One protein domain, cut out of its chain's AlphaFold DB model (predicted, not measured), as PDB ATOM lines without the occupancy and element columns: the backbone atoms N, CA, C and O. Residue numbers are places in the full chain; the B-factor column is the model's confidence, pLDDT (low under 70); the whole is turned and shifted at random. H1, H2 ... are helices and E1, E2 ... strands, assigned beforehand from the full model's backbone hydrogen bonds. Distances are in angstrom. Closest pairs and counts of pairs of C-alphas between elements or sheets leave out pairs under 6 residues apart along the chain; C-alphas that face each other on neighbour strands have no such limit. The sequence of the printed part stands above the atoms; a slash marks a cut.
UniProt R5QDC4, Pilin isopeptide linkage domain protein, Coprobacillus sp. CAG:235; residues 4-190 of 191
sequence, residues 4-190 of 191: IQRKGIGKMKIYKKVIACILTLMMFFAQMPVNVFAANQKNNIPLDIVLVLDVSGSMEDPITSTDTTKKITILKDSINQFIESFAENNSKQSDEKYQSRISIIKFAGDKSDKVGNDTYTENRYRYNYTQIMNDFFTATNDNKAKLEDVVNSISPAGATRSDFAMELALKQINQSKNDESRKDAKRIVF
ATOM      1  N   ILE A   4     -12.595 -21.721   8.087       55.62
ATOM      2  CA  ILE A   4     -11.408 -21.190   7.400       55.62
ATOM      3  C   ILE A   4     -11.529 -21.358   5.874       55.62
ATOM      4  O   ILE A   4     -11.292 -20.415   5.123       55.62
ATOM      5  N   GLN A   5     -12.004 -22.520   5.414       46.03
ATOM      6  CA  GLN A   5     -12.222 -22.824   3.992       46.03
ATOM      7  C   GLN A   5     -13.366 -21.974   3.408       46.03
ATOM      8  O   GLN A   5     -13.254 -21.444   2.304       46.03
ATOM      9  N   ARG A   6     -14.441 -21.743   4.179       48.22
ATOM     10  CA  ARG A   6     -15.540 -20.838   3.783       48.22
ATOM     11  C   ARG A   6     -15.089 -19.372   3.679       48.22
ATOM     12  O   ARG A   6     -15.450 -18.710   2.705       48.22
ATOM     13  N   LYS A   7     -14.264 -18.878   4.616       49.62
ATOM     14  CA  LYS A   7     -13.661 -17.527   4.547       49.62
ATOM     15  C   LYS A   7     -12.714 -17.368   3.350       49.62
ATOM     16  O   LYS A   7     -12.758 -16.329   2.695       49.62
ATOM     17  N   GLY A   8     -11.910 -18.387   3.034       49.19
ATOM     18  CA  GLY A   8     -11.014 -18.390   1.868       49.19
ATOM     19  C   GLY A   8     -11.763 -18.325   0.533       49.19
ATOM     20  O   GLY A   8     -11.449 -17.495  -0.316       49.19
ATOM     21  N   ILE A   9     -12.829 -19.118   0.380       53.50
ATOM     22  CA  ILE A   9     -13.673 -19.120  -0.828       53.50
ATOM     23  C   ILE A   9     -14.441 -17.796  -0.979       53.50
ATOM     24  O   ILE A   9     -14.575 -17.285  -2.093       53.50
ATOM     25  N   GLY A  10     -14.914 -17.210   0.128       50.31
ATOM     26  CA  GLY A  10     -15.546 -15.887   0.139       50.31
ATOM     27  C   GLY A  10     -14.594 -14.773  -0.306       50.31
ATOM     28  O   GLY A  10     -14.924 -14.023  -1.223       50.31
ATOM     29  N   LYS A  11     -13.380 -14.717   0.266       45.56
ATOM     30  CA  LYS A  11     -12.327 -13.767  -0.139       45.56
ATOM     31  C   LYS A  11     -11.942 -13.916  -1.611       45.56
ATOM     32  O   LYS A  11     -11.826 -12.919  -2.310       45.56
ATOM     33  N   MET A  12     -11.805 -15.145  -2.104       42.94
ATOM     34  CA  MET A  12     -11.414 -15.413  -3.492       42.94
ATOM     35  C   MET A  12     -12.511 -15.032  -4.505       42.94
ATOM     36  O   MET A  12     -12.205 -14.563  -5.601       42.94
ATOM     37  N   LYS A  13     -13.796 -15.161  -4.137       46.59
ATOM     38  CA  LYS A  13     -14.925 -14.657  -4.942       46.59
ATOM     39  C   LYS A  13     -14.974 -13.127  -4.988       46.59
ATOM     40  O   LYS A  13     -15.306 -12.579  -6.035       46.59
ATOM     41  N   ILE A  14     -14.639 -12.450  -3.888       53.06
ATOM     42  CA  ILE A  14     -14.562 -10.981  -3.830       53.06
ATOM     43  C   ILE A  14     -13.374 -10.479  -4.661       53.06
ATOM     44  O   ILE A  14     -13.569  -9.616  -5.506       53.06
ATOM     45  N   TYR A  15     -12.191 -11.090  -4.525       49.94
ATOM     46  CA  TYR A  15     -11.014 -10.773  -5.348       49.94
ATOM     47  C   TYR A  15     -11.292 -10.914  -6.844       49.94
ATOM     48  O   TYR A  15     -11.016 -10.000  -7.614       49.94
ATOM     49  N   LYS A  16     -11.912 -12.027  -7.262       45.38
ATOM     50  CA  LYS A  16     -12.313 -12.214  -8.662       45.38
ATOM     51  C   LYS A  16     -13.333 -11.177  -9.124       45.38
ATOM     52  O   LYS A  16     -13.245 -10.755 -10.264       45.38
ATOM     53  N   LYS A  17     -14.271 -10.747  -8.270       47.97
ATOM     54  CA  LYS A  17     -15.243  -9.697  -8.616       47.97
ATOM     55  C   LYS A  17     -14.606  -8.315  -8.731       47.97
ATOM     56  O   LYS A  17     -14.995  -7.582  -9.624       47.97
ATOM     57  N   VAL A  18     -13.647  -7.967  -7.874       47.97
ATOM     58  CA  VAL A  18     -12.963  -6.663  -7.910       47.97
ATOM     59  C   VAL A  18     -12.004  -6.592  -9.093       47.97
ATOM     60  O   VAL A  18     -12.088  -5.651  -9.868       47.97
ATOM     61  N   ILE A  19     -11.194  -7.631  -9.315       51.78
ATOM     62  CA  ILE A  19     -10.341  -7.742 -10.507       51.78
ATOM     63  C   ILE A  19     -11.197  -7.766 -11.774       51.78
ATOM     64  O   ILE A  19     -10.889  -7.047 -12.711       51.78
ATOM     65  N   ALA A  20     -12.308  -8.513 -11.799       49.34
ATOM     66  CA  ALA A  20     -13.236  -8.476 -12.925       49.34
ATOM     67  C   ALA A  20     -13.891  -7.104 -13.085       49.34
ATOM     68  O   ALA A  20     -14.092  -6.699 -14.212       49.34
ATOM     69  N   CYS A  21     -14.205  -6.369 -12.019       46.25
ATOM     70  CA  CYS A  21     -14.790  -5.033 -12.124       46.25
ATOM     71  C   CYS A  21     -13.766  -4.014 -12.642       46.25
ATOM     72  O   CYS A  21     -14.115  -3.239 -13.518       46.25
ATOM     73  N   ILE A  22     -12.502  -4.091 -12.210       50.94
ATOM     74  CA  ILE A  22     -11.393  -3.284 -12.743       50.94
ATOM     75  C   ILE A  22     -11.124  -3.651 -14.204       50.94
ATOM     76  O   ILE A  22     -11.101  -2.765 -15.041       50.94
ATOM     77  N   LEU A  23     -11.014  -4.939 -14.546       44.22
ATOM     78  CA  LEU A  23     -10.864  -5.399 -15.933       44.22
ATOM     79  C   LEU A  23     -12.077  -5.050 -16.791       44.22
ATOM     80  O   LEU A  23     -11.895  -4.714 -17.946       44.22
ATOM     81  N   THR A  24     -13.298  -5.103 -16.257       49.81
ATOM     82  CA  THR A  24     -14.513  -4.748 -17.004       49.81
ATOM     83  C   THR A  24     -14.596  -3.242 -17.183       49.81
ATOM     84  O   THR A  24     -14.956  -2.812 -18.263       49.81
ATOM     85  N   LEU A  25     -14.219  -2.441 -16.182       45.78
ATOM     86  CA  LEU A  25     -14.139  -0.985 -16.272       45.78
ATOM     87  C   LEU A  25     -13.034  -0.568 -17.252       45.78
ATOM     88  O   LEU A  25     -13.294   0.234 -18.137       45.78
ATOM     89  N   MET A  26     -11.854  -1.192 -17.182       49.31
ATOM     90  CA  MET A  26     -10.760  -1.041 -18.149       49.31
ATOM     91  C   MET A  26     -11.173  -1.500 -19.550       49.31
ATOM     92  O   MET A  26     -10.891  -0.809 -20.515       49.31
ATOM     93  N   MET A  27     -11.896  -2.614 -19.693       49.38
ATOM     94  CA  MET A  27     -12.445  -3.063 -20.978       49.38
ATOM     95  C   MET A  27     -13.533  -2.114 -21.481       49.38
ATOM     96  O   MET A  27     -13.602  -1.874 -22.679       49.38
ATOM     97  N   PHE A  28     -14.342  -1.518 -20.603       46.81
ATOM     98  CA  PHE A  28     -15.336  -0.510 -20.968       46.81
ATOM     99  C   PHE A  28     -14.644   0.773 -21.440       46.81
ATOM    100  O   PHE A  28     -14.972   1.274 -22.509       46.81
ATOM    101  N   PHE A  29     -13.626   1.248 -20.716       45.88
ATOM    102  CA  PHE A  29     -12.780   2.385 -21.095       45.88
ATOM    103  C   PHE A  29     -11.790   2.081 -22.223       45.88
ATOM    104  O   PHE A  29     -11.222   3.014 -22.770       45.88
ATOM    105  N   ALA A  30     -11.597   0.825 -22.618       46.72
ATOM    106  CA  ALA A  30     -10.846   0.468 -23.818       46.72
ATOM    107  C   ALA A  30     -11.779   0.316 -25.030       46.72
ATOM    108  O   ALA A  30     -11.457   0.776 -26.116       46.72
ATOM    109  N   GLN A  31     -12.961  -0.291 -24.876       43.53
ATOM    110  CA  GLN A  31     -13.839  -0.655 -25.999       43.53
ATOM    111  C   GLN A  31     -14.908   0.393 -26.328       43.53
ATOM    112  O   GLN A  31     -15.158   0.657 -27.505       43.53
ATOM    113  N   MET A  32     -15.544   1.005 -25.322       49.53
ATOM    114  CA  MET A  32     -16.543   2.060 -25.543       49.53
ATOM    115  C   MET A  32     -15.950   3.284 -26.239       49.53
ATOM    116  O   MET A  32     -16.562   3.748 -27.204       49.53
ATOM    117  N   PRO A  33     -14.765   3.788 -25.841       53.91
ATOM    118  CA  PRO A  33     -14.128   4.830 -26.613       53.91
ATOM    119  C   PRO A  33     -13.737   4.330 -27.994       53.91
ATOM    120  O   PRO A  33     -14.087   4.999 -28.949       53.91
ATOM    121  N   VAL A  34     -13.112   3.162 -28.168       53.91
ATOM    122  CA  VAL A  34     -12.651   2.726 -29.502       53.91
ATOM    123  C   VAL A  34     -13.786   2.643 -30.529       53.91
ATOM    124  O   VAL A  34     -13.628   3.150 -31.636       53.91
ATOM    125  N   ASN A  35     -14.959   2.105 -30.179       56.34
ATOM    126  CA  ASN A  35     -16.077   2.011 -31.127       56.34
ATOM    127  C   ASN A  35     -16.753   3.367 -31.392       56.34
ATOM    128  O   ASN A  35     -17.116   3.666 -32.533       56.34
ATOM    129  N   VAL A  36     -16.909   4.205 -30.361       59.06
ATOM    130  CA  VAL A  36     -17.478   5.554 -30.507       59.06
ATOM    131  C   VAL A  36     -16.503   6.473 -31.250       59.06
ATOM    132  O   VAL A  36     -16.929   7.220 -32.129       59.06
ATOM    133  N   PHE A  37     -15.202   6.395 -30.972       61.38
ATOM    134  CA  PHE A  37     -14.148   7.120 -31.680       61.38
ATOM    135  C   PHE A  37     -14.042   6.661 -33.127       61.38
ATOM    136  O   PHE A  37     -14.072   7.507 -34.011       61.38
ATOM    137  N   ALA A  38     -14.001   5.354 -33.400       59.16
ATOM    138  CA  ALA A  38     -13.904   4.842 -34.765       59.16
ATOM    139  C   ALA A  38     -15.113   5.252 -35.624       59.16
ATOM    140  O   ALA A  38     -14.948   5.684 -36.766       59.16
ATOM    141  N   ALA A  39     -16.331   5.176 -35.075       60.66
ATOM    142  CA  ALA A  39     -17.538   5.588 -35.790       60.66
ATOM    143  C   ALA A  39     -17.595   7.106 -36.035       60.66
ATOM    144  O   ALA A  39     -18.014   7.542 -37.106       60.66
ATOM    145  N   ASN A  40     -17.176   7.923 -35.063       61.50
ATOM    146  CA  ASN A  40     -17.174   9.378 -35.211       61.50
ATOM    147  C   ASN A  40     -16.029   9.875 -36.103       61.50
ATOM    148  O   ASN A  40     -16.267  10.754 -36.927       61.50
ATOM    149  N   GLN A  41     -14.845   9.256 -36.045       61.50
ATOM    150  CA  GLN A  41     -13.750   9.544 -36.974       61.50
ATOM    151  C   GLN A  41     -14.122   9.219 -38.418       61.50
ATOM    152  O   GLN A  41     -13.882  10.038 -39.296       61.50
ATOM    153  N   LYS A  42     -14.783   8.082 -38.670       64.62
ATOM    154  CA  LYS A  42     -15.268   7.734 -40.016       64.62
ATOM    155  C   LYS A  42     -16.245   8.774 -40.585       64.62
ATOM    156  O   LYS A  42     -16.301   8.961 -41.795       64.62
ATOM    157  N   ASN A  43     -16.998   9.443 -39.714       73.56
ATOM    158  CA  ASN A  43     -17.975  10.461 -40.090       73.56
ATOM    159  C   ASN A  43     -17.436  11.895 -39.966       73.56
ATOM    160  O   ASN A  43     -18.216  12.830 -40.122       73.56
ATOM    161  N   ASN A  44     -16.140  12.080 -39.675       81.88
ATOM    162  CA  ASN A  44     -15.523  13.388 -39.447       81.88
ATOM    163  C   ASN A  44     -16.250  14.239 -38.386       81.88
ATOM    164  O   ASN A  44     -16.332  15.459 -38.488       81.88
ATOM    165  N   ILE A  45     -16.790  13.593 -37.350       87.62
ATOM    166  CA  ILE A  45     -17.416  14.276 -36.217       87.62
ATOM    167  C   ILE A  45     -16.416  14.273 -35.060       87.62
ATOM    168  O   ILE A  45     -16.130  13.202 -34.521       87.62
ATOM    169  N   PRO A  46     -15.877  15.426 -34.643       91.75
ATOM    170  CA  PRO A  46     -14.942  15.447 -33.534       91.75
ATOM    171  C   PRO A  46     -15.660  15.281 -32.184       91.75
ATOM    172  O   PRO A  46     -16.840  15.615 -32.042       91.75
ATOM    173  N   LEU A  47     -14.945  14.781 -31.173       92.88
ATOM    174  CA  LEU A  47     -15.443  14.686 -29.798       92.88
ATOM    175  C   LEU A  47     -14.793  15.747 -28.905       92.88
ATOM    176  O   LEU A  47     -13.586  15.954 -28.963       92.88
ATOM    177  N   ASP A  48     -15.589  16.377 -28.049       96.00
ATOM    178  CA  ASP A  48     -15.135  17.222 -26.944       96.00
ATOM    179  C   ASP A  48     -15.508  16.528 -25.629       96.00
ATOM    180  O   ASP A  48     -16.681  16.446 -25.255       96.00
ATOM    181  N   ILE A  49     -14.500  15.972 -24.958       96.31
ATOM    182  CA  ILE A  49     -14.666  15.117 -23.782       96.31
ATOM    183  C   ILE A  49     -14.215  15.857 -22.532       96.31
ATOM    184  O   ILE A  49     -13.101  16.368 -22.481       96.31
ATOM    185  N   VAL A  50     -15.059  15.878 -21.508       98.25
ATOM    186  CA  VAL A  50     -14.713  16.385 -20.181       98.25
ATOM    187  C   VAL A  50     -14.581  15.199 -19.232       98.25
ATOM    188  O   VAL A  50     -15.553  14.483 -18.994       98.25
ATOM    189  N   LEU A  51     -13.377  14.986 -18.707       98.00
ATOM    190  CA  LEU A  51     -13.099  14.011 -17.655       98.00
ATOM    191  C   LEU A  51     -13.224  14.708 -16.302       98.00
ATOM    192  O   LEU A  51     -12.494  15.661 -16.033       98.00
ATOM    193  N   VAL A  52     -14.147  14.251 -15.461       98.12
ATOM    194  CA  VAL A  52     -14.428  14.822 -14.143       98.12
ATOM    195  C   VAL A  52     -14.014  13.812 -13.081       98.12
ATOM    196  O   VAL A  52     -14.639  12.776 -12.923       98.12
ATOM    197  N   LEU A  53     -12.922  14.095 -12.378       98.19
ATOM    198  CA  LEU A  53     -12.191  13.117 -11.578       98.19
ATOM    199  C   LEU A  53     -12.356  13.399 -10.081       98.19
ATOM    200  O   LEU A  53     -11.981  14.479  -9.619       98.19
ATOM    201  N   ASP A  54     -12.880  12.434  -9.318       98.12
ATOM    202  CA  ASP A  54     -12.939  12.535  -7.852       98.12
ATOM    203  C   ASP A  54     -11.518  12.440  -7.292       98.12
ATOM    204  O   ASP A  54     -10.793  11.477  -7.556       98.12
ATOM    205  N   VAL A  55     -11.112  13.450  -6.525       97.94
ATOM    206  CA  VAL A  55      -9.808  13.507  -5.849       97.94
ATOM    207  C   VAL A  55      -9.958  13.793  -4.353       97.94
ATOM    208  O   VAL A  55      -9.048  14.319  -3.702       97.94
ATOM    209  N   SER A  56     -11.122  13.452  -3.796       97.56
ATOM    210  CA  SER A  56     -11.400  13.511  -2.363       97.56
ATOM    211  C   SER A  56     -10.430  12.640  -1.568       97.56
ATOM    212  O   SER A  56      -9.836  11.692  -2.082       97.56
ATOM    213  N   GLY A  57     -10.283  12.921  -0.273       97.19
ATOM    214  CA  GLY A  57      -9.378  12.174   0.606       97.19
ATOM    215  C   GLY A  57      -9.623  10.657   0.606       97.19
ATOM    216  O   GLY A  57      -8.671   9.890   0.701       97.19
ATOM    217  N   SER A  58     -10.868  10.212   0.397       95.88
ATOM    218  CA  SER A  58     -11.224   8.784   0.311       95.88
ATOM    219  C   SER A  58     -10.616   8.049  -0.892       95.88
ATOM    220  O   SER A  58     -10.629   6.815  -0.947       95.88
ATOM    221  N   MET A  59     -10.072   8.784  -1.865       97.38
ATOM    222  CA  MET A  59      -9.335   8.213  -2.992       97.38
ATOM    223  C   MET A  59      -7.937   7.723  -2.584       97.38
ATOM    224  O   MET A  59      -7.349   6.906  -3.294       97.38
ATOM    225  N   GLU A  60      -7.441   8.151  -1.418       97.00
ATOM    226  CA  GLU A  60      -6.241   7.600  -0.774       97.00
ATOM    227  C   GLU A  60      -6.534   6.305  -0.002       97.00
ATOM    228  O   GLU A  60      -5.624   5.657   0.521       97.00
ATOM    229  N   ASP A  61      -7.797   5.881   0.080       95.38
ATOM    230  CA  ASP A  61      -8.127   4.610   0.706       95.38
ATOM    231  C   ASP A  61      -7.767   3.434  -0.215       95.38
ATOM    232  O   ASP A  61      -7.841   3.540  -1.448       95.38
ATOM    233  N   PRO A  62      -7.423   2.274   0.367       94.44
ATOM    234  CA  PRO A  62      -7.363   1.017  -0.365       94.44
ATOM    235  C   PRO A  62      -8.685   0.696  -1.080       94.44
ATOM    236  O   PRO A  62      -9.770   0.984  -0.568       94.44
ATOM    237  N   ILE A  63      -8.614   0.031  -2.237       86.31
ATOM    238  CA  ILE A  63      -9.813  -0.416  -2.963       86.31
ATOM    239  C   ILE A  63     -10.598  -1.489  -2.195       86.31
ATOM    240  O   ILE A  63     -11.819  -1.584  -2.317       86.31
ATOM    241  N   THR A  64      -9.915  -2.296  -1.377       87.00
ATOM    242  CA  THR A  64     -10.549  -3.262  -0.471       87.00
ATOM    243  C   THR A  64      -9.759  -3.398   0.828       87.00
ATOM    244  O   THR A  64      -8.621  -2.960   0.933       87.00
ATOM    245  N   SER A  65     -10.321  -4.086   1.823       85.31
ATOM    246  CA  SER A  65      -9.623  -4.369   3.086       85.31
ATOM    247  C   SER A  65      -8.436  -5.337   2.969       85.31
ATOM    248  O   SER A  65      -7.713  -5.533   3.942       85.31
ATOM    249  N   THR A  66      -8.247  -5.982   1.816       87.50
ATOM    250  CA  THR A  66      -7.166  -6.955   1.578       87.50
ATOM    251  C   THR A  66      -6.187  -6.532   0.494       87.50
ATOM    252  O   THR A  66      -5.077  -7.050   0.461       87.50
ATOM    253  N   ASP A  67      -6.600  -5.619  -0.380       87.94
ATOM    254  CA  ASP A  67      -5.779  -5.062  -1.446       87.94
ATOM    255  C   ASP A  67      -5.451  -3.616  -1.093       87.94
ATOM    256  O   ASP A  67      -6.342  -2.769  -1.072       87.94
ATOM    257  N   THR A  68      -4.179  -3.356  -0.794       91.94
ATOM    258  CA  THR A  68      -3.686  -2.045  -0.364       91.94
ATOM    259  C   THR A  68      -3.528  -1.049  -1.509       91.94
ATOM    260  O   THR A  68      -3.123   0.085  -1.254       91.94
ATOM    261  N   THR A  69      -3.825  -1.440  -2.753       92.31
ATOM    262  CA  THR A  69      -3.808  -0.538  -3.909       92.31
ATOM    263  C   THR A  69      -4.790   0.604  -3.682       92.31
ATOM    264  O   THR A  69      -5.965   0.380  -3.373       92.31
ATOM    265  N   LYS A  70      -4.307   1.840  -3.817       95.44
ATOM    266  CA  LYS A  70      -5.110   3.043  -3.596       95.44
ATOM    267  C   LYS A  70      -6.067   3.263  -4.760       95.44
ATOM    268  O   LYS A  70      -5.695   3.045  -5.914       95.44
ATOM    269  N   LYS A  71      -7.280   3.747  -4.480       95.19
ATOM    270  CA  LYS A  71      -8.258   4.073  -5.536       95.19
ATOM    271  C   LYS A  71      -7.692   5.093  -6.527       95.19
ATOM    272  O   LYS A  71      -7.907   4.954  -7.727       95.19
ATOM    273  N   ILE A  72      -6.914   6.067  -6.043       95.81
ATOM    274  CA  ILE A  72      -6.274   7.071  -6.898       95.81
ATOM    275  C   ILE A  72      -5.273   6.470  -7.891       95.81
ATOM    276  O   ILE A  72      -5.200   6.938  -9.022       95.81
ATOM    277  N   THR A  73      -4.535   5.422  -7.509       94.69
ATOM    278  CA  THR A  73      -3.597   4.740  -8.413       94.69
ATOM    279  C   THR A  73      -4.352   4.130  -9.588       94.69
ATOM    280  O   THR A  73      -4.030   4.404 -10.736       94.69
ATOM    281  N   ILE A  74      -5.433   3.402  -9.300       91.75
ATOM    282  CA  ILE A  74      -6.269   2.768 -10.327       91.75
ATOM    283  C   ILE A  74      -6.912   3.820 -11.237       91.75
ATOM    284  O   ILE A  74      -6.981   3.619 -12.451       91.75
ATOM    285  N   LEU A  75      -7.366   4.946 -10.671       93.75
ATOM    286  CA  LEU A  75      -7.920   6.050 -11.453       93.75
ATOM    287  C   LEU A  75      -6.874   6.621 -12.420       93.75
ATOM    288  O   LEU A  75      -7.145   6.695 -13.614       93.75
ATOM    289  N   LYS A  76      -5.679   6.977 -11.930       96.12
ATOM    290  CA  LYS A  76      -4.594   7.511 -12.770       96.12
ATOM    291  C   LYS A  76      -4.215   6.545 -13.887       96.12
ATOM    292  O   LYS A  76      -4.164   6.958 -15.040       96.12
ATOM    293  N   ASP A  77      -4.036   5.266 -13.564       92.44
ATOM    294  CA  ASP A  77      -3.691   4.240 -14.552       92.44
ATOM    295  C   ASP A  77      -4.775   4.112 -15.630       92.44
ATOM    296  O   ASP A  77      -4.469   4.046 -16.820       92.44
ATOM    297  N   SER A  78      -6.049   4.133 -15.228       88.56
ATOM    298  CA  SER A  78      -7.182   4.034 -16.156       88.56
ATOM    299  C   SER A  78      -7.275   5.252 -17.076       88.56
ATOM    300  O   SER A  78      -7.505   5.101 -18.275       88.56
ATOM    301  N   ILE A  79      -7.075   6.460 -16.540       93.88
ATOM    302  CA  ILE A  79      -7.118   7.689 -17.339       93.88
ATOM    303  C   ILE A  79      -5.896   7.796 -18.262       93.88
ATOM    304  O   ILE A  79      -6.065   8.178 -19.416       93.88
ATOM    305  N   ASN A  80      -4.699   7.399 -17.823       94.69
ATOM    306  CA  ASN A  80      -3.517   7.365 -18.692       94.69
ATOM    307  C   ASN A  80      -3.700   6.365 -19.846       94.69
ATOM    308  O   ASN A  80      -3.443   6.709 -20.995       94.69
ATOM    309  N   GLN A  81      -4.246   5.170 -19.591       89.12
ATOM    310  CA  GLN A  81      -4.582   4.213 -20.661       89.12
ATOM    311  C   GLN A  81      -5.642   4.753 -21.631       89.12
ATOM    312  O   GLN A  81      -5.573   4.508 -22.840       89.12
ATOM    313  N   PHE A  82      -6.624   5.496 -21.113       88.19
ATOM    314  CA  PHE A  82      -7.604   6.187 -21.943       88.19
ATOM    315  C   PHE A  82      -6.939   7.258 -22.814       88.19
ATOM    316  O   PHE A  82      -7.217   7.298 -24.008       88.19
ATOM    317  N   ILE A  83      -6.058   8.096 -22.253       93.44
ATOM    318  CA  ILE A  83      -5.313   9.133 -22.984       93.44
ATOM    319  C   ILE A  83      -4.432   8.508 -24.069       93.44
ATOM    320  O   ILE A  83      -4.441   9.002 -25.193       93.44
ATOM    321  N   GLU A  84      -3.742   7.407 -23.768       90.38
ATOM    322  CA  GLU A  84      -2.942   6.645 -24.729       90.38
ATOM    323  C   GLU A  84      -3.799   6.208 -25.924       90.38
ATOM    324  O   GLU A  84      -3.569   6.614 -27.064       90.38
ATOM    325  N   SER A  85      -4.869   5.459 -25.644       85.75
ATOM    326  CA  SER A  85      -5.781   4.941 -26.671       85.75
ATOM    327  C   SER A  85      -6.479   6.067 -27.438       85.75
ATOM    328  O   SER A  85      -6.746   5.957 -28.639       85.75
ATOM    329  N   PHE A  86      -6.807   7.160 -26.748       87.19
ATOM    330  CA  PHE A  86      -7.367   8.362 -27.344       87.19
ATOM    331  C   PHE A  86      -6.384   8.966 -28.337       87.19
ATOM    332  O   PHE A  86      -6.749   9.161 -29.491       87.19
ATOM    333  N   ALA A  87      -5.150   9.229 -27.911       91.44
ATOM    334  CA  ALA A  87      -4.113   9.866 -28.707       91.44
ATOM    335  C   ALA A  87      -3.749   9.030 -29.937       91.44
ATOM    336  O   ALA A  87      -3.671   9.578 -31.040       91.44
ATOM    337  N   GLU A  88      -3.625   7.711 -29.784       87.81
ATOM    338  CA  GLU A  88      -3.370   6.790 -30.893       87.81
ATOM    339  C   GLU A  88      -4.454   6.872 -31.968       87.81
ATOM    340  O   GLU A  88      -4.159   6.922 -33.164       87.81
ATOM    341  N   ASN A  89      -5.725   6.889 -31.559       85.62
ATOM    342  CA  ASN A  89      -6.828   6.998 -32.506       85.62
ATOM    343  C   ASN A  89      -6.935   8.410 -33.075       85.62
ATOM    344  O   ASN A  89      -7.078   8.570 -34.283       85.62
ATOM    345  N   ASN A  90      -6.802   9.436 -32.241       89.00
ATOM    346  CA  ASN A  90      -6.899  10.827 -32.658       89.00
ATOM    347  C   ASN A  90      -5.823  11.195 -33.691       89.00
ATOM    348  O   ASN A  90      -6.122  11.897 -34.650       89.00
ATOM    349  N   SER A  91      -4.622  10.622 -33.572       90.88
ATOM    350  CA  SER A  91      -3.511  10.812 -34.522       90.88
ATOM    351  C   SER A  91      -3.770  10.215 -35.910       90.88
ATOM    352  O   SER A  91      -3.101  10.587 -36.869       90.88
ATOM    353  N   LYS A  92      -4.741   9.301 -36.052       89.31
ATOM    354  CA  LYS A  92      -5.154   8.763 -37.362       89.31
ATOM    355  C   LYS A  92      -6.006   9.754 -38.158       89.31
ATOM    356  O   LYS A  92      -6.178   9.566 -39.359       89.31
ATOM    357  N   GLN A  93      -6.549  10.786 -37.507       87.12
ATOM    358  CA  GLN A  93      -7.266  11.863 -38.176       87.12
ATOM    359  C   GLN A  93      -6.265  12.920 -38.650       87.12
ATOM    360  O   GLN A  93      -5.676  13.636 -37.838       87.12
ATOM    361  N   SER A  94      -6.089  13.009 -39.968       85.44
ATOM    362  CA  SER A  94      -5.144  13.927 -40.609       85.44
ATOM    363  C   SER A  94      -5.636  15.371 -40.664       85.44
ATOM    364  O   SER A  94      -4.816  16.282 -40.722       85.44
ATOM    365  N   ASP A  95      -6.952  15.599 -40.650       88.81
ATOM    366  CA  ASP A  95      -7.524  16.944 -40.621       88.81
ATOM    367  C   ASP A  95      -7.756  17.381 -39.168       88.81
ATOM    368  O   ASP A  95      -8.662  16.891 -38.484       88.81
ATOM    369  N   GLU A  96      -6.933  18.322 -38.702       88.38
ATOM    370  CA  GLU A  96      -6.937  18.835 -37.327       88.38
ATOM    371  C   GLU A  96      -8.323  19.303 -36.862       88.38
ATOM    372  O   GLU A  96      -8.676  19.138 -35.693       88.38
ATOM    373  N   LYS A  97      -9.172  19.807 -37.769       88.12
ATOM    374  CA  LYS A  97     -10.516  20.283 -37.398       88.12
ATOM    375  C   LYS A  97     -11.432  19.158 -36.905       88.12
ATOM    376  O   LYS A  97     -12.362  19.402 -36.136       88.12
ATOM    377  N   TYR A  98     -11.162  17.923 -37.328       89.31
ATOM    378  CA  TYR A  98     -11.906  16.729 -36.934       89.31
ATOM    379  C   TYR A  98     -11.226  15.953 -35.802       89.31
ATOM    380  O   TYR A  98     -11.743  14.917 -35.373       89.31
ATOM    381  N   GLN A  99     -10.097  16.441 -35.282       92.19
ATOM    382  CA  GLN A  99      -9.481  15.857 -34.101       92.19
ATOM    383  C   GLN A  99     -10.322  16.150 -32.852       92.19
ATOM    384  O   GLN A  99     -10.949  17.202 -32.679       92.19
ATOM    385  N   SER A 100     -10.378  15.165 -31.969       93.62
ATOM    386  CA  SER A 100     -11.075  15.228 -30.691       93.62
ATOM    387  C   SER A 100     -10.211  15.913 -29.632       93.62
ATOM    388  O   SER A 100      -8.984  15.947 -29.745       93.62
ATOM    389  N   ARG A 101     -10.843  16.435 -28.578       96.94
ATOM    390  CA  ARG A 101     -10.177  17.140 -27.475       96.94
ATOM    391  C   ARG A 101     -10.632  16.612 -26.120       96.94
ATOM    392  O   ARG A 101     -11.775  16.173 -25.974       96.94
ATOM    393  N   ILE A 102      -9.753  16.710 -25.127       97.69
ATOM    394  CA  ILE A 102     -10.025  16.358 -23.728       97.69
ATOM    395  C   ILE A 102      -9.827  17.594 -22.847       97.69
ATOM    396  O   ILE A 102      -8.813  18.277 -22.965       97.69
ATOM    397  N   SER A 103     -10.775  17.859 -21.950       98.62
ATOM    398  CA  SER A 103     -10.601  18.713 -20.774       98.62
ATOM    399  C   SER A 103     -10.612  17.841 -19.517       98.62
ATOM    400  O   SER A 103     -11.327  16.839 -19.460       98.62
ATOM    401  N   ILE A 104      -9.812  18.209 -18.516       98.75
ATOM    402  CA  ILE A 104      -9.695  17.477 -17.250       98.75
ATOM    403  C   ILE A 104     -10.110  18.404 -16.117       98.75
ATOM    404  O   ILE A 104      -9.588  19.509 -15.985       98.75
ATOM    405  N   ILE A 105     -11.023  17.929 -15.279       98.81
ATOM    406  CA  ILE A 105     -11.488  18.582 -14.060       98.81
ATOM    407  C   ILE A 105     -11.203  17.630 -12.906       98.81
ATOM    408  O   ILE A 105     -11.564  16.459 -12.973       98.81
ATOM    409  N   LYS A 106     -10.601  18.129 -11.828       98.31
ATOM    410  CA  LYS A 106     -10.577  17.429 -10.540       98.31
ATOM    411  C   LYS A 106     -11.655  17.997  -9.632       98.31
ATOM    412  O   LYS A 106     -11.917  19.199  -9.688       98.31
ATOM    413  N   PHE A 107     -12.243  17.183  -8.763       98.50
ATOM    414  CA  PHE A 107     -13.170  17.678  -7.751       98.50
ATOM    415  C   PHE A 107     -12.913  17.105  -6.364       98.50
ATOM    416  O   PHE A 107     -12.583  15.933  -6.203       98.50
ATOM    417  N   ALA A 108     -13.044  17.976  -5.365       97.56
ATOM    418  CA  ALA A 108     -12.932  17.630  -3.957       97.56
ATOM    419  C   ALA A 108     -13.614  18.690  -3.081       97.56
ATOM    420  O   ALA A 108     -14.791  18.549  -2.775       97.56
ATOM    421  N   GLY A 109     -12.898  19.743  -2.673       96.81
ATOM    422  CA  GLY A 109     -13.406  20.827  -1.831       96.81
ATOM    423  C   GLY A 109     -13.940  22.012  -2.636       96.81
ATOM    424  O   GLY A 109     -14.595  21.839  -3.668       96.81
ATOM    425  N   ASP A 110     -13.650  23.218  -2.148       97.88
ATOM    426  CA  ASP A 110     -14.116  24.484  -2.719       97.88
ATOM    427  C   ASP A 110     -13.823  24.626  -4.214       97.88
ATOM    428  O   ASP A 110     -12.868  24.062  -4.741       97.88
ATOM    429  N   LYS A 111     -14.644  25.396  -4.926       98.12
ATOM    430  CA  LYS A 111     -14.452  25.640  -6.358       98.12
ATOM    431  C   LYS A 111     -13.371  26.695  -6.598       98.12
ATOM    432  O   LYS A 111     -13.365  27.734  -5.944       98.12
ATOM    433  N   SER A 112     -12.523  26.469  -7.597       98.12
ATOM    434  CA  SER A 112     -11.616  27.475  -8.156       98.12
ATOM    435  C   SER A 112     -11.922  27.686  -9.638       98.12
ATOM    436  O   SER A 112     -12.029  26.728 -10.401       98.12
ATOM    437  N   ASP A 113     -12.034  28.949 -10.052       95.25
ATOM    438  CA  ASP A 113     -12.176  29.327 -11.464       95.25
ATOM    439  C   ASP A 113     -10.843  29.359 -12.225       95.25
ATOM    440  O   ASP A 113     -10.841  29.519 -13.448       95.25
ATOM    441  N   LYS A 114      -9.709  29.216 -11.525       97.56
ATOM    442  CA  LYS A 114      -8.383  29.158 -12.151       97.56
ATOM    443  C   LYS A 114      -8.177  27.801 -12.806       97.56
ATOM    444  O   LYS A 114      -8.576  26.790 -12.241       97.56
ATOM    445  N   VAL A 115      -7.470  27.766 -13.928       98.19
ATOM    446  CA  VAL A 115      -6.981  26.503 -14.491       98.19
ATOM    447  C   VAL A 115      -5.709  26.095 -13.752       98.19
ATOM    448  O   VAL A 115      -4.787  26.901 -13.641       98.19
ATOM    449  N   GLY A 116      -5.663  24.873 -13.223       97.81
ATOM    450  CA  GLY A 116      -4.498  24.378 -12.498       97.81
ATOM    451  C   GLY A 116      -4.783  23.216 -11.551       97.81
ATOM    452  O   GLY A 116      -5.852  22.606 -11.564       97.81
ATOM    453  N   ASN A 117      -3.791  22.916 -10.715       97.94
ATOM    454  CA  ASN A 117      -3.844  21.859  -9.705       97.94
ATOM    455  C   ASN A 117      -3.649  22.433  -8.290       97.94
ATOM    456  O   ASN A 117      -2.812  21.974  -7.514       97.94
ATOM    457  N   ASP A 118      -4.385  23.497  -7.975       98.00
ATOM    458  CA  ASP A 118      -4.194  24.257  -6.748       98.00
ATOM    459  C   ASP A 118      -4.836  23.569  -5.535       98.00
ATOM    460  O   ASP A 118      -5.761  22.745  -5.634       98.00
ATOM    461  N   THR A 119      -4.367  23.986  -4.359       98.19
ATOM    462  CA  THR A 119      -4.897  23.583  -3.053       98.19
ATOM    463  C   THR A 119      -5.172  24.809  -2.187       98.19
ATOM    464  O   THR A 119      -4.591  25.873  -2.413       98.19
ATOM    465  N   TYR A 120      -6.035  24.660  -1.186       97.44
ATOM    466  CA  TYR A 120      -6.261  25.656  -0.139       97.44
ATOM    467  C   TYR A 120      -5.942  25.091   1.237       97.44
ATOM    468  O   TYR A 120      -5.825  23.877   1.416       97.44
ATOM    469  N   THR A 121      -5.769  25.983   2.211       97.12
ATOM    470  CA  THR A 121      -5.545  25.610   3.605       97.12
ATOM    471  C   THR A 121      -6.721  26.045   4.456       97.12
ATOM    472  O   THR A 121      -7.077  27.219   4.473       97.12
ATOM    473  N   GLU A 122      -7.275  25.103   5.204       95.06
ATOM    474  CA  GLU A 122      -8.321  25.345   6.188       95.06
ATOM    475  C   GLU A 122      -7.999  24.518   7.437       95.06
ATOM    476  O   GLU A 122      -7.593  23.361   7.346       95.06
ATOM    477  N   ASN A 123      -8.102  25.124   8.622       94.12
ATOM    478  CA  ASN A 123      -7.812  24.459   9.899       94.12
ATOM    479  C   ASN A 123      -6.441  23.744   9.953       94.12
ATOM    480  O   ASN A 123      -6.307  22.704  10.589       94.12
ATOM    481  N   ARG A 124      -5.409  24.323   9.314       94.81
ATOM    482  CA  ARG A 124      -4.037  23.770   9.172       94.81
ATOM    483  C   ARG A 124      -3.914  22.538   8.264       94.81
ATOM    484  O   ARG A 124      -2.811  22.021   8.107       94.81
ATOM    485  N   TYR A 125      -4.999  22.094   7.642       94.38
ATOM    486  CA  TYR A 125      -4.998  21.022   6.654       94.38
ATOM    487  C   TYR A 125      -5.010  21.594   5.241       94.38
ATOM    488  O   TYR A 125      -5.517  22.689   5.006       94.38
ATOM    489  N   ARG A 126      -4.436  20.847   4.296       96.56
ATOM    490  CA  ARG A 126      -4.385  21.215   2.881       96.56
ATOM    491  C   ARG A 126      -5.394  20.382   2.099       96.56
ATOM    492  O   ARG A 126      -5.387  19.159   2.208       96.56
ATOM    493  N   TYR A 127      -6.229  21.047   1.313       97.44
ATOM    494  CA  TYR A 127      -7.340  20.446   0.581       97.44
ATOM    495  C   TYR A 127      -7.289  20.818  -0.895       97.44
ATOM    496  O   TYR A 127      -6.794  21.884  -1.263       97.44
ATOM    497  N   ASN A 128      -7.810  19.948  -1.753       98.25
ATOM    498  CA  ASN A 128      -7.936  20.254  -3.169       98.25
ATOM    499  C   ASN A 128      -9.110  21.183  -3.437       98.25
ATOM    500  O   ASN A 128     -10.221  20.933  -2.965       98.25
ATOM    501  N   TYR A 129      -8.891  22.156  -4.318       98.56
ATOM    502  CA  TYR A 129     -10.001  22.775  -5.026       98.56
ATOM    503  C   TYR A 129     -10.644  21.791  -6.009       98.56
ATOM    504  O   TYR A 129      -9.957  20.957  -6.608       98.56
ATOM    505  N   THR A 130     -11.943  21.960  -6.228       98.69
ATOM    506  CA  THR A 130     -12.641  21.541  -7.438       98.69
ATOM    507  C   THR A 130     -12.311  22.514  -8.562       98.69
ATOM    508  O   THR A 130     -12.584  23.709  -8.452       98.69
ATOM    509  N   GLN A 131     -11.642  22.025  -9.605       98.50
ATOM    510  CA  GLN A 131     -10.893  22.877 -10.524       98.50
ATOM    511  C   GLN A 131     -10.714  22.225 -11.896       98.50
ATOM    512  O   GLN A 131     -10.469  21.022 -11.998       98.50
ATOM    513  N   ILE A 132     -10.776  23.036 -12.955       98.75
ATOM    514  CA  ILE A 132     -10.308  22.638 -14.287       98.75
ATOM    515  C   ILE A 132      -8.783  22.519 -14.216       98.75
ATOM    516  O   ILE A 132      -8.097  23.504 -13.970       98.75
ATOM    517  N   MET A 133      -8.240  21.325 -14.428       98.56
ATOM    518  CA  MET A 133      -6.792  21.112 -14.474       98.56
ATOM    519  C   MET A 133      -6.206  21.422 -15.848       98.56
ATOM    520  O   MET A 133      -5.063  21.857 -15.948       98.56
ATOM    521  N   ASN A 134      -6.992  21.198 -16.899       98.31
ATOM    522  CA  ASN A 134      -6.619  21.496 -18.273       98.31
ATOM    523  C   ASN A 134      -7.888  21.789 -19.084       98.31
ATOM    524  O   ASN A 134      -8.847  21.008 -19.049       98.31
ATOM    525  N   ASP A 135      -7.894  22.899 -19.820       98.19
ATOM    526  CA  ASP A 135      -8.938  23.199 -20.809       98.19
ATOM    527  C   ASP A 135      -8.943  22.164 -21.945       98.19
ATOM    528  O   ASP A 135      -8.135  21.237 -21.957       98.19
ATOM    529  N   PHE A 136      -9.851  22.284 -22.915       97.94
ATOM    530  CA  PHE A 136      -9.826  21.389 -24.072       97.94
ATOM    531  C   PHE A 136      -8.466  21.395 -24.774       97.94
ATOM    532  O   PHE A 136      -7.993  22.421 -25.262       97.94
ATOM    533  N   PHE A 137      -7.868  20.212 -24.864       97.62
ATOM    534  CA  PHE A 137      -6.590  19.981 -25.513       97.62
ATOM    535  C   PHE A 137      -6.685  18.808 -26.484       97.62
ATOM    536  O   PHE A 137      -7.236  17.752 -26.163       97.62
ATOM    537  N   THR A 138      -6.142  19.006 -27.682       96.00
ATOM    538  CA  THR A 138      -6.060  17.981 -28.721       96.00
ATOM    539  C   THR A 138      -4.860  17.081 -28.454       96.00
ATOM    540  O   THR A 138      -3.732  17.418 -28.817       96.00
ATOM    541  N   ALA A 139      -5.099  15.942 -27.804       92.62
ATOM    542  CA  ALA A 139      -4.056  14.953 -27.565       92.62
ATOM    543  C   ALA A 139      -3.824  14.072 -28.803       92.62
ATOM    544  O   ALA A 139      -4.764  13.488 -29.346       92.62
ATOM    545  N   THR A 140      -2.567  13.972 -29.218       94.56
ATOM    546  CA  THR A 140      -2.032  13.092 -30.265       94.56
ATOM    547  C   THR A 140      -0.831  12.329 -29.702       94.56
ATOM    548  O   THR A 140      -0.386  12.586 -28.580       94.56
ATOM    549  N   ASN A 141      -0.285  11.384 -30.465       95.31
ATOM    550  CA  ASN A 141       0.871  10.591 -30.045       95.31
ATOM    551  C   ASN A 141       2.076  11.458 -29.666       95.31
ATOM    552  O   ASN A 141       2.815  11.099 -28.752       95.31
ATOM    553  N   ASP A 142       2.226  12.610 -30.318       96.88
ATOM    554  CA  ASP A 142       3.370  13.498 -30.135       96.88
ATOM    555  C   ASP A 142       3.272  14.348 -28.861       96.88
ATOM    556  O   ASP A 142       4.283  14.857 -28.382       96.88
ATOM    557  N   ASN A 143       2.066  14.543 -28.310       97.62
ATOM    558  CA  ASN A 143       1.834  15.534 -27.253       97.62
ATOM    559  C   ASN A 143       0.991  15.040 -26.058       97.62
ATOM    560  O   ASN A 143       0.767  15.809 -25.116       97.62
ATOM    561  N   LYS A 144       0.546  13.775 -26.060       96.75
ATOM    562  CA  LYS A 144      -0.287  13.178 -24.996       96.75
ATOM    563  C   LYS A 144       0.318  13.275 -23.595       96.75
ATOM    564  O   LYS A 144      -0.435  13.438 -22.635       96.75
ATOM    565  N   ALA A 145       1.651  13.297 -23.498       98.25
ATOM    566  CA  ALA A 145       2.392  13.436 -22.244       98.25
ATOM    567  C   ALA A 145       1.921  14.638 -21.409       98.25
ATOM    568  O   ALA A 145       1.871  14.562 -20.188       98.25
ATOM    569  N   LYS A 146       1.459  15.723 -22.050       98.25
ATOM    570  CA  LYS A 146       0.891  16.876 -21.337       98.25
ATOM    571  C   LYS A 146      -0.327  16.505 -20.483       98.25
ATOM    572  O   LYS A 146      -0.457  16.999 -19.366       98.25
ATOM    573  N   LEU A 147      -1.242  15.684 -21.002       98.31
ATOM    574  CA  LEU A 147      -2.417  15.251 -20.239       98.31
ATOM    575  C   LEU A 147      -2.046  14.198 -19.194       98.31
ATOM    576  O   LEU A 147      -2.595  14.221 -18.094       98.31
ATOM    577  N   GLU A 148      -1.099  13.317 -19.509       98.25
ATOM    578  CA  GLU A 148      -0.583  12.324 -18.561       98.25
ATOM    579  C   GLU A 148       0.082  13.008 -17.360       98.25
ATOM    580  O   GLU A 148      -0.209  12.660 -16.219       98.25
ATOM    581  N   ASP A 149       0.888  14.048 -17.579       98.62
ATOM    582  CA  ASP A 149       1.500  14.849 -16.513       98.62
ATOM    583  C   ASP A 149       0.442  15.517 -15.624       98.62
ATOM    584  O   ASP A 149       0.548  15.502 -14.392       98.62
ATOM    585  N   VAL A 150      -0.625  16.049 -16.232       98.56
ATOM    586  CA  VAL A 150      -1.773  16.612 -15.504       98.56
ATOM    587  C   VAL A 150      -2.400  15.555 -14.592       98.56
ATOM    588  O   VAL A 150      -2.556  15.805 -13.394       98.56
ATOM    589  N   VAL A 151      -2.699  14.365 -15.113       98.19
ATOM    590  CA  VAL A 151      -3.284  13.247 -14.349       98.19
ATOM    591  C   VAL A 151      -2.336  12.769 -13.248       98.19
ATOM    592  O   VAL A 151      -2.736  12.584 -12.095       98.19
ATOM    593  N   ASN A 152      -1.055  12.623 -13.570       98.38
ATOM    594  CA  ASN A 152      -0.037  12.130 -12.650       98.38
ATOM    595  C   ASN A 152       0.220  13.104 -11.495       98.38
ATOM    596  O   ASN A 152       0.524  12.654 -10.386       98.38
ATOM    597  N   SER A 153      -0.007  14.406 -11.701       98.25
ATOM    598  CA  SER A 153       0.109  15.437 -10.662       98.25
ATOM    599  C   SER A 153      -0.997  15.401  -9.593       98.25
ATOM    600  O   SER A 153      -0.882  16.063  -8.559       98.25
ATOM    601  N   ILE A 154      -2.076  14.637  -9.798       97.69
ATOM    602  CA  ILE A 154      -3.202  14.577  -8.857       97.69
ATOM    603  C   ILE A 154      -2.765  13.969  -7.518       97.69
ATOM    604  O   ILE A 154      -2.111  12.929  -7.471       97.69
ATOM    605  N   SER A 155      -3.190  14.567  -6.408       97.25
ATOM    606  CA  SER A 155      -3.037  13.986  -5.068       97.25
ATOM    607  C   SER A 155      -4.377  14.034  -4.332       97.25
ATOM    608  O   SER A 155      -5.036  15.067  -4.421       97.25
ATOM    609  N   PRO A 156      -4.823  12.968  -3.644       97.56
ATOM    610  CA  PRO A 156      -6.103  12.986  -2.938       97.56
ATOM    611  C   PRO A 156      -6.075  13.878  -1.700       97.56
ATOM    612  O   PRO A 156      -5.174  13.762  -0.870       97.56
ATOM    613  N   ALA A 157      -7.081  14.736  -1.543       96.94
ATOM    614  CA  ALA A 157      -7.297  15.514  -0.324       96.94
ATOM    615  C   ALA A 157      -8.638  16.249  -0.380       96.94
ATOM    616  O   ALA A 157      -8.960  16.877  -1.386       96.94
ATOM    617  N   GLY A 158      -9.357  16.276   0.741       94.56
ATOM    618  CA  GLY A 158     -10.578  17.070   0.900       94.56
ATOM    619  C   GLY A 158     -11.869  16.273   0.796       94.56
ATOM    620  O   GLY A 158     -11.861  15.042   0.786       94.56
ATOM    621  N   ALA A 159     -12.975  17.013   0.796       93.12
ATOM    622  CA  ALA A 159     -14.333  16.486   0.710       93.12
ATOM    623  C   ALA A 159     -14.683  16.042  -0.725       93.12
ATOM    624  O   ALA A 159     -13.800  15.914  -1.568       93.12
ATOM    625  N   THR A 160     -15.970  15.817  -0.991       95.12
ATOM    626  CA  THR A 160     -16.501  15.397  -2.296       95.12
ATOM    627  C   THR A 160     -17.588  16.380  -2.754       95.12
ATOM    628  O   THR A 160     -18.757  16.236  -2.398       95.12
ATOM    629  N   ARG A 161     -17.209  17.408  -3.522       95.12
ATOM    630  CA  ARG A 161     -18.086  18.467  -4.062       95.12
ATOM    631  C   ARG A 161     -18.345  18.279  -5.557       95.12
ATOM    632  O   ARG A 161     -17.831  19.007  -6.406       95.12
ATOM    633  N   SER A 162     -19.123  17.249  -5.883       95.94
ATOM    634  CA  SER A 162     -19.490  16.917  -7.269       95.94
ATOM    635  C   SER A 162     -20.410  17.956  -7.919       95.94
ATOM    636  O   SER A 162     -20.414  18.087  -9.141       95.94
ATOM    637  N   ASP A 163     -21.138  18.740  -7.119       97.69
ATOM    638  CA  ASP A 163     -21.935  19.890  -7.552       97.69
ATOM    639  C   ASP A 163     -21.074  20.904  -8.316       97.69
ATOM    640  O   ASP A 163     -21.329  21.194  -9.488       97.69
ATOM    641  N   PHE A 164     -19.976  21.350  -7.704       98.25
ATOM    642  CA  PHE A 164     -19.027  22.262  -8.342       98.25
ATOM    643  C   PHE A 164     -18.340  21.645  -9.563       98.25
ATOM    644  O   PHE A 164     -18.032  22.352 -10.525       98.25
ATOM    645  N   ALA A 165     -18.130  20.330  -9.556       97.62
ATOM    646  CA  ALA A 165     -17.541  19.617 -10.681       97.62
ATOM    647  C   ALA A 165     -18.446  19.677 -11.920       97.62
ATOM    648  O   ALA A 165     -17.977  19.958 -13.025       97.62
ATOM    649  N   MET A 166     -19.754  19.474 -11.732       97.75
ATOM    650  CA  MET A 166     -20.744  19.563 -12.808       97.75
ATOM    651  C   MET A 166     -20.922  20.995 -13.317       97.75
ATOM    652  O   MET A 166     -21.097  21.190 -14.518       97.75
ATOM    653  N   GLU A 167     -20.812  22.005 -12.450       98.31
ATOM    654  CA  GLU A 167     -20.798  23.409 -12.881       98.31
ATOM    655  C   GLU A 167     -19.607  23.715 -13.804       98.31
ATOM    656  O   GLU A 167     -19.774  24.336 -14.857       98.31
ATOM    657  N   LEU A 168     -18.404  23.249 -13.447       98.56
ATOM    658  CA  LEU A 168     -17.210  23.416 -14.281       98.56
ATOM    659  C   LEU A 168     -17.295  22.599 -15.579       98.56
ATOM    660  O   LEU A 168     -16.880  23.082 -16.633       98.56
ATOM    661  N   ALA A 169     -17.877  21.400 -15.537       98.31
ATOM    662  CA  ALA A 169     -18.122  20.614 -16.742       98.31
ATOM    663  C   ALA A 169     -19.093  21.342 -17.680       98.31
ATOM    664  O   ALA A 169     -18.812  21.480 -18.869       98.31
ATOM    665  N   LEU A 170     -20.190  21.897 -17.155       98.19
ATOM    666  CA  LEU A 170     -21.123  22.705 -17.940       98.19
ATOM    667  C   LEU A 170     -20.438  23.941 -18.546       98.19
ATOM    668  O   LEU A 170     -20.692  24.264 -19.707       98.19
ATOM    669  N   LYS A 171     -19.536  24.597 -17.801       97.94
ATOM    670  CA  LYS A 171     -18.711  25.710 -18.303       97.94
ATOM    671  C   LYS A 171     -17.883  25.286 -19.524       97.94
ATOM    672  O   LYS A 171     -17.967  25.955 -20.552       97.94
ATOM    673  N   GLN A 172     -17.178  24.153 -19.456       98.06
ATOM    674  CA  GLN A 172     -16.423  23.603 -20.594       98.06
ATOM    675  C   GLN A 172     -17.339  23.270 -21.778       98.06
ATOM    676  O   GLN A 172     -17.092  23.672 -22.914       98.06
ATOM    677  N   ILE A 173     -18.463  22.597 -21.529       97.69
ATOM    678  CA  ILE A 173     -19.426  22.235 -22.577       97.69
ATOM    679  C   ILE A 173     -19.964  23.481 -23.289       97.69
ATOM    680  O   ILE A 173     -20.066  23.485 -24.515       97.69
ATOM    681  N   ASN A 174     -20.277  24.546 -22.550       97.50
ATOM    682  CA  ASN A 174     -20.738  25.806 -23.130       97.50
ATOM    683  C   ASN A 174     -19.631  26.517 -23.918       97.50
ATOM    684  O   ASN A 174     -19.906  27.031 -24.998       97.50
ATOM    685  N   GLN A 175     -18.382  26.484 -23.446       96.38
ATOM    686  CA  GLN A 175     -17.236  26.974 -24.217       96.38
ATOM    687  C   GLN A 175     -17.102  26.231 -25.556       96.38
ATOM    688  O   GLN A 175     -16.970  26.868 -26.594       96.38
ATOM    689  N   SER A 176     -17.228  24.902 -25.556       96.31
ATOM    690  CA  SER A 176     -17.233  24.083 -26.778       96.31
ATOM    691  C   SER A 176     -18.439  24.363 -27.691       96.31
ATOM    692  O   SER A 176     -18.333  24.252 -28.909       96.31
ATOM    693  N   LYS A 177     -19.612  24.698 -27.140       95.88
ATOM    694  CA  LYS A 177     -20.793  25.093 -27.935       95.88
ATOM    695  C   LYS A 177     -20.610  26.426 -28.647       95.88
ATOM    696  O   LYS A 177     -21.100  26.572 -29.758       95.88
ATOM    697  N   ASN A 178     -19.912  27.357 -28.006       96.25
ATOM    698  CA  ASN A 178     -19.681  28.702 -28.526       96.25
ATOM    699  C   ASN A 178     -18.430  28.795 -29.420       96.25
ATOM    700  O   ASN A 178     -18.126  29.862 -29.945       96.25
ATOM    701  N   ASP A 179     -17.688  27.697 -29.574       94.75
ATOM    702  CA  ASP A 179     -16.561  27.580 -30.492       94.75
ATOM    703  C   ASP A 179     -17.082  27.154 -31.873       94.75
ATOM    704  O   ASP A 179     -17.430  25.991 -32.094       94.75
ATOM    705  N   GLU A 180     -17.143  28.098 -32.815       92.50
ATOM    706  CA  GLU A 180     -17.637  27.867 -34.183       92.50
ATOM    707  C   GLU A 180     -16.874  26.753 -34.915       92.50
ATOM    708  O   GLU A 180     -17.456  26.024 -35.723       92.50
ATOM    709  N   SER A 181     -15.591  26.548 -34.588       91.25
ATOM    710  CA  SER A 181     -14.794  25.451 -35.156       91.25
ATOM    711  C   SER A 181     -15.250  24.066 -34.670       91.25
ATOM    712  O   SER A 181     -14.828  23.039 -35.199       91.25
ATOM    713  N   ARG A 182     -16.140  24.032 -33.672       93.62
ATOM    714  CA  ARG A 182     -16.622  22.842 -32.960       93.62
ATOM    715  C   ARG A 182     -18.140  22.737 -32.955       93.62
ATOM    716  O   ARG A 182     -18.695  21.955 -32.182       93.62
ATOM    717  N   LYS A 183     -18.835  23.471 -33.825       90.19
ATOM    718  CA  LYS A 183     -20.303  23.427 -33.932       90.19
ATOM    719  C   LYS A 183     -20.848  21.996 -34.077       90.19
ATOM    720  O   LYS A 183     -21.808  21.635 -33.400       90.19
ATOM    721  N   ASP A 184     -20.147  21.159 -34.846       89.06
ATOM    722  CA  ASP A 184     -20.528  19.771 -35.132       89.06
ATOM    723  C   ASP A 184     -19.949  18.765 -34.120       89.06
ATOM    724  O   ASP A 184     -20.215  17.566 -34.211       89.06
ATOM    725  N   ALA A 185     -19.165  19.227 -33.136       92.31
ATOM    726  CA  ALA A 185     -18.549  18.354 -32.149       92.31
ATOM    727  C   ALA A 185     -19.601  17.710 -31.237       92.31
ATOM    728  O   ALA A 185     -20.484  18.378 -30.681       92.31
ATOM    729  N   LYS A 186     -19.472  16.401 -31.008       94.12
ATOM    730  CA  LYS A 186     -20.236  15.714 -29.961       94.12
ATOM    731  C   LYS A 186     -19.549  15.920 -28.623       94.12
ATOM    732  O   LYS A 186     -18.333  15.812 -28.513       94.12
ATOM    733  N   ARG A 187     -20.345  16.206 -27.598       94.31
ATOM    734  CA  ARG A 187     -19.855  16.616 -26.282       94.31
ATOM    735  C   ARG A 187     -20.205  15.553 -25.255       94.31
ATOM    736  O   ARG A 187     -21.362  15.138 -25.190       94.31
ATOM    737  N   ILE A 188     -19.214  15.090 -24.503       93.38
ATOM    738  CA  ILE A 188     -19.344  13.953 -23.586       93.38
ATOM    739  C   ILE A 188     -18.723  14.336 -22.246       93.38
ATOM    740  O   ILE A 188     -17.657  14.943 -22.207       93.38
ATOM    741  N   VAL A 189     -19.383  13.964 -21.154       93.56
ATOM    742  CA  VAL A 189     -18.849  14.104 -19.798       93.56
ATOM    743  C   VAL A 189     -18.724  12.709 -19.199       93.56
ATOM    744  O   VAL A 189     -19.698  11.956 -19.205       93.56
ATOM    745  N   PHE A 190     -17.538  12.376 -18.700       91.06
ATOM    746  CA  PHE A 190     -17.309  11.205 -17.859       91.06
ATOM    747  C   PHE A 190     -17.086  11.682 -16.426       91.06
ATOM    748  O   PHE A 190     -16.245  12.552 -16.204       91.06
TER     749      PHE A 190
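This is residues 4 to 190 of the 191 residues of the protein "Pilin isopeptide linkage domain protein" of Coprobacillus sp. CAG:235 (UniProt R5QDC4). A four-stranded sheet forms the core, with H3 and H4 packed over one face and H5 over the other, and a long helix, H1, runs past the body, packing on H3 with residues 26 to 38 while its residues 4 to 10 stick out free. A small hairpin of E3 and E4 runs on into E5 at one end of the sheet. The printed part has 187 residues, with five named helices and six named strands in the order H1 E1 H2 H3 E2 E3 E4 E5 H4 H5 E6, in the mixed class of helices and strands. The mixed sheet runs E5 E2 E1 E6; the whole is compact, with a radius of gyration of the C-alphas of 18.3 A and spans of 62 by 42 by 27 A.

H1, residues 4 to 42, begins at C-alpha 4 (-11.408, -21.190, 7.400) and is 55.7 A long. E1 is residues 47 to 54, 22.2 A, and H2 residues 57 to 60. H3, residues 71 to 90, is 28.0 A long. E2 is residues 101 to 107, 20.0 A; E3 is 119 to 122, E4 125 to 128, and E5 130 to 137, 19.1 A. H4 is residues 145 to 152, and H5, 162 to 177, is 22.3 A long. E6, residues 186 to 190, ends at C-alpha 190 (-17.309, 11.205, -17.859).

E1 and E2 are parallel, with N 51 and O 103 2.9 A apart. E1 and E6 are parallel, with N 50 and O 188 at 2.8 A. E5 and E2 are antiparallel, with N 131 and O 106 at 2.8 A. E1, H2, H3 and E2 make a strand-helix-strand unit, two parallel neighbour strands with helices between, its crossover right-handed. The domain has three layers, helices on both faces of the sheet: H3, at a height over the sheet of 10.2 A, and H4, at 9.5 A, lie on the same face, H5 on the opposite face. The closest C-alphas of H5 and E2 are those of Ala 165 and Phe 107, 5.6 A. H3 is the hub. It touches H4 at Asn 80 and Glu 148, their closest C-alphas, 5.8 A, at a shallow tilt of 16 degrees, opposite ways. It touches H1 at Phe 82 and Phe 29, the closest C-alphas, 6.5 A, at a shallow tilt of 26 degrees, the same way. H2 touches H3, the closest C-alphas being those of Met 59 and Lys 71, 5.0 A. H1 only grazes the sheet, with residues 36 to 41. The hairpin E3 and E4 is antiparallel, with N 120 and O 127 at 2.9 A. Every O i to N i+4 pair is within hydrogen-bond range in H3, H4 and H5, and 33 of 35 in H1; H2 is too short for such a pair.

The C-alphas farthest apart, those of Ile 4 and Glu 180, are 64.6 A apart. The printed part has no cut, and the link E2 to E3 is long. The mean pLDDT of the printed part is 85.6, and residues 4 to 42 are under 70.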